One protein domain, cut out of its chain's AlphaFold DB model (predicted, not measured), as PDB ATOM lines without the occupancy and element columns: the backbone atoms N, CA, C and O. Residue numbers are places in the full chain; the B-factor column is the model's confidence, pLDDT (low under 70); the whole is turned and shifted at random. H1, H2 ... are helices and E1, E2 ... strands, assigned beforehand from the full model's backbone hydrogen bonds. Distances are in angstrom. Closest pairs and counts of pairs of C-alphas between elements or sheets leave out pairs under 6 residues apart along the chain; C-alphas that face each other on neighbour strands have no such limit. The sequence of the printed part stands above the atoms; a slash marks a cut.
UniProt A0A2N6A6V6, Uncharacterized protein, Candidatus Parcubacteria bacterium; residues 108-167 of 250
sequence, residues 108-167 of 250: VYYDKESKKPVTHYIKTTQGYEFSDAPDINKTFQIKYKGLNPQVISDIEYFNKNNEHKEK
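What this domain is: This is residues 108 to 167 of the 250 residues of an uncharacterized protein of Candidatus Parcubacteria bacterium (UniProt A0A2N6A6V6). This is a domain with little regular structure: a small two-strand hairpin, E1 and E2, with one helix, H1, near it and long loops making up much of the rest. The 60 printed residues hold E1, E2 and H1 in that order, antiparallel strands and a mixed class, with 23 residues in named elements. The whole is compact and rounded, radius of gyration of the C-alphas 11.0 A, spanning 28 by 22 by 20 A.

Where its parts are: Pass residues 108 to 119 and find C-alpha 120 at (36.015, 22.023, -17.816), where E1 begins, residues 120 to 124. E2 follows, residues 127 to 131. H1, residues 149 to 161, runs 18.6 A to C-alpha 161 at (41.891, 1.214, -14.976).

How they stand to each other: In the hairpin of E1 and E2, look for N 122 and O 129, 2.9 A apart. Residues 145 to 146 pair antiparallel with 120 to 121. E1 and H1 are near each other; the closest C-alphas of E2 and H1, Gly 127 and Phe 158, are 7.2 A apart. In H1 every O i to N i+4 pair is within hydrogen-bond range.

The domain as a whole: The printed part has no cut. E2 to H1 is a long link of 17 residues. Residues 108, 166 and 167 are under pLDDT 70.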
ATOM      1  N   VAL A 108      36.343  18.058 -28.205       68.25
ATOM      2  CA  VAL A 108      35.172  18.049 -27.324       68.25
ATOM      3  C   VAL A 108      35.124  16.718 -26.582       68.25
ATOM      4  O   VAL A 108      34.895  15.668 -27.182       68.25
ATOM      5  N   TYR A 109      35.353  16.753 -25.267       77.94
ATOM      6  CA  TYR A 109      35.139  15.587 -24.417       77.94
ATOM      7  C   TYR A 109      33.654  15.472 -24.075       77.94
ATOM      8  O   TYR A 109      33.012  16.456 -23.703       77.94
ATOM      9  N   TYR A 110      33.116  14.263 -24.192       80.00
ATOM     10  CA  TYR A 110      31.748  13.959 -23.797       80.00
ATOM     11  C   TYR A 110      31.778  13.153 -22.513       80.00
ATOM     12  O   TYR A 110      32.355  12.063 -22.470       80.00
ATOM     13  N   ASP A 111      31.115  13.672 -21.488       78.31
ATOM     14  CA  ASP A 111      30.935  12.922 -20.257       78.31
ATOM     15  C   ASP A 111      30.104  11.652 -20.533       78.31
ATOM     16  O   ASP A 111      29.092  11.666 -21.245       78.31
ATOM     17  N   LYS A 112      30.565  10.519 -19.995       75.31
ATOM     18  CA  LYS A 112      29.973   9.206 -20.256       75.31
ATOM     19  C   LYS A 112      28.583   9.076 -19.651       75.31
ATOM     20  O   LYS A 112      27.761   8.395 -20.275       75.31
ATOM     21  N   GLU A 113      28.343   9.696 -18.497       75.12
ATOM     22  CA  GLU A 113      27.065   9.634 -17.787       75.12
ATOM     23  C   GLU A 113      26.058  10.617 -18.378       75.12
ATOM     24  O   GLU A 113      24.995  10.204 -18.842       75.12
ATOM     25  N   SER A 114      26.405  11.905 -18.438       73.75
ATOM     26  CA  SER A 114      25.474  12.936 -18.907       73.75
ATOM     27  C   SER A 114      25.321  13.003 -20.430       73.75
ATOM     28  O   SER A 114      24.366  13.615 -20.907       73.75
ATOM     29  N   LYS A 115      26.241  12.402 -21.205       76.06
ATOM     30  CA  LYS A 115      26.335  12.512 -22.679       76.06
ATOM     31  C   LYS A 115      26.441  13.948 -23.196       76.06
ATOM     32  O   LYS A 115      26.242  14.193 -24.388       76.06
ATOM     33  N   LYS A 116      26.762  14.899 -22.320       77.44
ATOM     34  CA  LYS A 116      26.898  16.312 -22.663       77.44
ATOM     35  C   LYS A 116      28.351  16.648 -22.994       77.44
ATOM     36  O   LYS A 116      29.263  16.031 -22.436       77.44
ATOM     37  N   PRO A 117      28.570  17.609 -23.905       79.50
ATOM     38  CA  PRO A 117      29.894  18.143 -24.146       79.50
ATOM     39  C   PRO A 117      30.313  18.926 -22.905       79.50
ATOM     40  O   PRO A 117      29.556  19.756 -22.400       79.50
ATOM     41  N   VAL A 118      31.507  18.645 -22.408       84.12
ATOM     42  CA  VAL A 118      32.069  19.329 -21.247       84.12
ATOM     43  C   VAL A 118      33.385  19.971 -21.640       84.12
ATOM     44  O   VAL A 118      34.145  19.451 -22.459       84.12
ATOM     45  N   THR A 119      33.627  21.146 -21.080       84.81
ATOM     46  CA  THR A 119      34.767  22.004 -21.425       84.81
ATOM     47  C   THR A 119      35.713  22.173 -20.246       84.81
ATOM     48  O   THR A 119      36.886  22.495 -20.444       84.81
ATOM     49  N   HIS A 120      35.239  21.888 -19.032       89.56
ATOM     50  CA  HIS A 120      36.015  22.023 -17.816       89.56
ATOM     51  C   HIS A 120      35.912  20.785 -16.917       89.56
ATOM     52  O   HIS A 120      34.929  20.040 -16.947       89.56
ATOM     53  N   TYR A 121      36.948  20.567 -16.108       90.88
ATOM     54  CA  TYR A 121      37.081  19.409 -15.232       90.88
ATOM     55  C   TYR A 121      37.736  19.768 -13.891       90.88
ATOM     56  O   TYR A 121      38.503  20.729 -13.781       90.88
ATOM     57  N   ILE A 122      37.468  18.959 -12.874       89.44
ATOM     58  CA  ILE A 122      38.290  18.842 -11.670       89.44
ATOM     59  C   ILE A 122      38.668  17.379 -11.465       89.44
ATOM     60  O   ILE A 122      37.921  16.471 -11.829       89.44
ATOM     61  N   LYS A 123      39.845  17.156 -10.888       88.62
ATOM     62  CA  LYS A 123      40.345  15.827 -10.544       88.62
ATOM     63  C   LYS A 123      40.111  15.594  -9.055       88.62
ATOM     64  O   LYS A 123      40.530  16.427  -8.255       88.62
ATOM     65  N   THR A 124      39.443  14.504  -8.702       88.75
ATOM     66  CA  THR A 124      39.100  14.131  -7.325       88.75
ATOM     67  C   THR A 124      39.690  12.765  -6.967       88.75
ATOM     68  O   THR A 124      40.161  12.021  -7.834       88.75
ATOM     69  N   THR A 125      39.667  12.390  -5.688       82.69
ATOM     70  CA  THR A 125      40.087  11.046  -5.256       82.69
ATOM     71  C   THR A 125      39.186   9.946  -5.818       82.69
ATOM     72  O   THR A 125      39.650   8.828  -6.013       82.69
ATOM     73  N   GLN A 126      37.928  10.268  -6.130       84.50
ATOM     74  CA  GLN A 126      36.954   9.359  -6.739       84.50
ATOM     75  C   GLN A 126      37.009   9.324  -8.272       84.50
ATOM     76  O   GLN A 126      36.407   8.433  -8.865       84.50
ATOM     77  N   GLY A 127      37.684  10.276  -8.918       87.88
ATOM     78  CA  GLY A 127      37.761  10.347 -10.375       87.88
ATOM     79  C   GLY A 127      37.777  11.772 -10.902       87.88
ATOM     80  O   GLY A 127      38.655  12.559 -10.554       87.88
ATOM     81  N   TYR A 128      36.843  12.084 -11.796       89.25
ATOM     82  CA  TYR A 128      36.747  13.384 -12.449       89.25
ATOM     83  C   TYR A 128      35.321  13.909 -12.336       89.25
ATOM     84  O   TYR A 128      34.374  13.169 -12.589       89.25
ATOM     85  N   GLU A 129      35.175  15.184 -11.990       89.81
ATOM     86  CA  GLU A 129      33.896  15.888 -12.112       89.81
ATOM     87  C   GLU A 129      33.995  16.929 -13.220       89.81
ATOM     88  O   GLU A 129      35.037  17.565 -13.405       89.81
ATOM     89  N   PHE A 130      32.895  17.123 -13.940       90.44
ATOM     90  CA  PHE A 130      32.858  17.954 -15.135       90.44
ATOM     91  C   PHE A 130      31.909  19.139 -14.983       90.44
ATOM     92  O   PHE A 130      30.943  19.091 -14.222       90.44
ATOM     93  N   SER A 131      32.192  20.200 -15.735       87.75
ATOM     94  CA  SER A 131      31.305  21.349 -15.886       87.75
ATOM     95  C   SER A 131      31.402  21.921 -17.301       87.75
ATOM     96  O   SER A 131      32.415  21.798 -17.997       87.75
ATOM     97  N   ASP A 132      30.307  22.533 -17.734       82.88
ATOM     98  CA  ASP A 132      30.187  23.332 -18.947       82.88
ATOM     99  C   ASP A 132      30.730  24.763 -18.769       82.88
ATOM    100  O   ASP A 132      31.069  25.412 -19.763       82.88
ATOM    101  N   ALA A 133      30.894  25.230 -17.527       82.06
ATOM    102  CA  ALA A 133      31.354  26.573 -17.187       82.06
ATOM    103  C   ALA A 133      32.666  26.569 -16.366       82.06
ATOM    104  O   ALA A 133      32.928  25.638 -15.601       82.06
ATOM    105  N   PRO A 134      33.499  27.627 -16.464       83.88
ATOM    106  CA  PRO A 134      34.721  27.804 -15.664       83.88
ATOM    107  C   PRO A 134      34.432  28.239 -14.212       83.88
ATOM    108  O   PRO A 134      35.159  29.067 -13.647       83.88
ATOM    109  N   ASP A 135      33.359  27.719 -13.622       88.44
ATOM    110  CA  ASP A 135      32.856  28.118 -12.313       88.44
ATOM    111  C   ASP A 135      33.634  27.447 -11.169       88.44
ATOM    112  O   ASP A 135      34.644  26.759 -11.360       88.44
ATOM    113  N   ILE A 136      33.186  27.690  -9.938       88.25
ATOM    114  CA  ILE A 136      33.710  27.045  -8.736       88.25
ATOM    115  C   ILE A 136      32.841  25.827  -8.426       88.25
ATOM    116  O   ILE A 136      31.616  25.924  -8.324       88.25
ATOM    117  N   ASN A 137      33.478  24.672  -8.243       88.31
ATOM    118  CA  ASN A 137      32.801  23.480  -7.764       88.31
ATOM    119  C   ASN A 137      32.224  23.741  -6.364       88.31
ATOM    120  O   ASN A 137      32.953  24.094  -5.439       88.31
ATOM    121  N   LYS A 138      30.912  23.551  -6.204       86.25
ATOM    122  CA  LYS A 138      30.203  23.859  -4.950       86.25
ATOM    123  C   LYS A 138      30.653  22.986  -3.776       86.25
ATOM    124  O   LYS A 138      30.588  23.435  -2.636       86.25
ATOM    125  N   THR A 139      31.101  21.764  -4.060       85.38
ATOM    126  CA  THR A 139      31.504  20.770  -3.062       85.38
ATOM    127  C   THR A 139      32.892  21.070  -2.510       85.38
ATOM    128  O   THR A 139      33.073  21.143  -1.300       85.38
ATOM    129  N   PHE A 140      33.869  21.282  -3.392       82.69
ATOM    130  CA  PHE A 140      35.278  21.422  -3.012       82.69
ATOM    131  C   PHE A 140      35.772  22.867  -2.991       82.69
ATOM    132  O   PHE A 140      36.902  23.104  -2.579       82.69
ATOM    133  N   GLN A 141      34.960  23.828  -3.445       85.06
ATOM    134  CA  GLN A 141      35.326  25.246  -3.560       85.06
ATOM    135  C   GLN A 141      36.565  25.481  -4.449       85.06
ATOM    136  O   GLN A 141      37.324  26.428  -4.254       85.06
ATOM    137  N   ILE A 142      36.767  24.621  -5.455       81.94
ATOM    138  CA  ILE A 142      37.889  24.681  -6.406       81.94
ATOM    139  C   ILE A 142      37.365  25.070  -7.787       81.94
ATOM    140  O   ILE A 142      36.326  24.582  -8.230       81.94
ATOM    141  N   LYS A 143      38.105  25.935  -8.483       86.44
ATOM    142  CA  LYS A 143      37.785  26.337  -9.854       86.44
ATOM    143  C   LYS A 143      38.016  25.184 -10.833       86.44
ATOM    144  O   LYS A 143      39.083  24.565 -10.811       86.44
ATOM    145  N   TYR A 144      37.058  24.940 -11.725       88.25
ATOM    146  CA  TYR A 144      37.249  23.967 -12.796       88.25
ATOM    147  C   TYR A 144      38.375  24.402 -13.753       88.25
ATOM    148  O   TYR A 144      38.514  25.577 -14.104       88.25
ATOM    149  N   LYS A 145      39.198  23.441 -14.183       88.75
ATOM    150  CA  LYS A 145      40.285  23.636 -15.152       88.75
ATOM    151  C   LYS A 145      39.784  23.332 -16.563       88.75
ATOM    152  O   LYS A 145      38.945  22.456 -16.737       88.75
ATOM    153  N   GLY A 146      40.294  24.039 -17.569       86.88
ATOM    154  CA  GLY A 146      39.942  23.778 -18.969       86.88
ATOM    155  C   GLY A 146      40.467  22.424 -19.450       86.88
ATOM    156  O   GLY A 146      41.575  22.020 -19.092       86.88
ATOM    157  N   LEU A 147      39.676  21.727 -20.262       85.69
ATOM    158  CA  LEU A 147      40.072  20.466 -20.883       85.69
ATOM    159  C   LEU A 147      41.136  20.691 -21.959       85.69
ATOM    160  O   LEU A 147      41.058  21.610 -22.770       85.69
ATOM    161  N   ASN A 148      42.133  19.810 -21.974       84.19
ATOM    162  CA  ASN A 148      43.137  19.741 -23.025       84.19
ATOM    163  C   ASN A 148      43.323  18.271 -23.466       84.19
ATOM    164  O   ASN A 148      42.897  17.360 -22.748       84.19
ATOM    165  N   PRO A 149      43.965  18.006 -24.619       80.69
ATOM    166  CA  PRO A 149      44.117  16.639 -25.126       80.69
ATOM    167  C   PRO A 149      44.850  15.680 -24.173       80.69
ATOM    168  O   PRO A 149      44.542  14.492 -24.139       80.69
ATOM    169  N   GLN A 150      45.793  16.183 -23.371       82.94
ATOM    170  CA  GLN A 150      46.525  15.369 -22.394       82.94
ATOM    171  C   GLN A 150      45.603  14.919 -21.256       82.94
ATOM    172  O   GLN A 150      45.566  13.739 -20.920       82.94
ATOM    173  N   VAL A 151      44.789  15.833 -20.729       85.50
ATOM    174  CA  VAL A 151      43.800  15.545 -19.687       85.50
ATOM    175  C   VAL A 151      42.764  14.543 -20.184       85.50
ATOM    176  O   VAL A 151      42.404  13.635 -19.446       85.50
ATOM    177  N   ILE A 152      42.317  14.661 -21.437       85.25
ATOM    178  CA  ILE A 152      41.390  13.688 -22.033       85.25
ATOM    179  C   ILE A 152      42.005  12.284 -22.007       85.25
ATOM    180  O   ILE A 152      41.349  11.341 -21.566       85.25
ATOM    181  N   SER A 153      43.281  12.151 -22.380       84.94
ATOM    182  CA  SER A 153      43.978  10.861 -22.316       84.94
ATOM    183  C   SER A 153      44.101  10.315 -20.885       84.94
ATOM    184  O   SER A 153      43.988   9.107 -20.668       84.94
ATOM    185  N   ASP A 154      44.269  11.193 -19.893       86.00
ATOM    186  CA  ASP A 154      44.334  10.812 -18.479       86.00
ATOM    187  C   ASP A 154      42.960  10.376 -17.941       86.00
ATOM    188  O   ASP A 154      42.869   9.416 -17.171       86.00
ATOM    189  N   ILE A 155      41.882  11.034 -18.376       87.25
ATOM    190  CA  ILE A 155      40.502  10.649 -18.061       87.25
ATOM    191  C   ILE A 155      40.173   9.285 -18.679       87.25
ATOM    192  O   ILE A 155      39.562   8.432 -18.034       87.25
ATOM    193  N   GLU A 156      40.558   9.053 -19.933       86.00
ATOM    194  CA  GLU A 156      40.360   7.766 -20.603       86.00
ATOM    195  C   GLU A 156      41.115   6.637 -19.900       86.00
ATOM    196  O   GLU A 156      40.557   5.554 -19.707       86.00
ATOM    197  N   TYR A 157      42.348   6.905 -19.459       86.88
ATOM    198  CA  TYR A 157      43.132   5.967 -18.665       86.88
ATOM    199  C   TYR A 157      42.449   5.642 -17.331       86.88
ATOM    200  O   TYR A 157      42.274   4.464 -17.012       86.88
ATOM    201  N   PHE A 158      42.008   6.660 -16.585       87.44
ATOM    202  CA  PHE A 158      41.298   6.467 -15.319       87.44
ATOM    203  C   PHE A 158      40.030   5.641 -15.508       87.44
ATOM    204  O   PHE A 158      39.830   4.649 -14.823       87.44
ATOM    205  N   ASN A 159      39.213   5.977 -16.503       85.44
ATOM    206  CA  ASN A 159      37.985   5.243 -16.792       85.44
ATOM    207  C   ASN A 159      38.215   3.771 -17.174       85.44
ATOM    208  O   ASN A 159      37.282   2.975 -17.106       85.44
ATOM    209  N   LYS A 160      39.410   3.426 -17.665       86.50
ATOM    210  CA  LYS A 160      39.761   2.055 -18.043       86.50
ATOM    211  C   LYS A 160      40.311   1.259 -16.861       86.50
ATOM    212  O   LYS A 160      40.010   0.075 -16.754       86.50
ATOM    213  N   ASN A 161      41.121   1.895 -16.018       86.38
ATOM    214  CA  ASN A 161      41.891   1.214 -14.976       86.38
ATOM    215  C   ASN A 161      41.379   1.493 -13.552       86.38
ATOM    216  O   ASN A 161      41.858   0.868 -12.618       86.38
ATOM    217  N   ASN A 162      40.418   2.408 -13.379       82.44
ATOM    218  CA  ASN A 162      39.981   2.971 -12.092       82.44
ATOM    219  C   ASN A 162      41.122   3.562 -11.252       82.44
ATOM    220  O   ASN A 162      41.023   3.680 -10.033       82.44
ATOM    221  N   GLU A 163      42.204   3.954 -11.915       81.94
ATOM    222  CA  GLU A 163      43.409   4.465 -11.284       81.94
ATOM    223  C   GLU A 163      43.870   5.715 -12.011       81.94
ATOM    224  O   GLU A 163      43.838   5.814 -13.244       81.94
ATOM    225  N   HIS A 164      44.298   6.706 -11.235       78.94
ATOM    226  CA  HIS A 164      44.923   7.885 -11.805       78.94
ATOM    227  C   HIS A 164      46.263   7.470 -12.388       78.94
ATOM    228  O   HIS A 164      47.060   6.837 -11.701       78.94
ATOM    229  N   LYS A 165      46.519   7.848 -13.642       74.25
ATOM    230  CA  LYS A 165      47.831   7.652 -14.254       74.25
ATOM    231  C   LYS A 165      48.884   8.238 -13.316       74.25
ATOM    232  O   LYS A 165      48.752   9.407 -12.937       74.25
ATOM    233  N   GLU A 166      49.869   7.429 -12.927       59.41
ATOM    234  CA  GLU A 166      50.994   7.879 -12.110       59.41
ATOM    235  C   GLU A 166      51.661   9.053 -12.827       59.41
ATOM    236  O   GLU A 166      52.412   8.894 -13.793       59.41
ATOM    237  N   LYS A 167      51.356  10.271 -12.382       54.41
ATOM    238  CA  LYS A 167      52.232  11.396 -12.648       54.41
ATOM    239  C   LYS A 167      53.429  11.174 -11.743       54.41
ATOM    240  O   LYS A 167      53.266  11.153 -10.527       54.41
TER     241      LYS A 167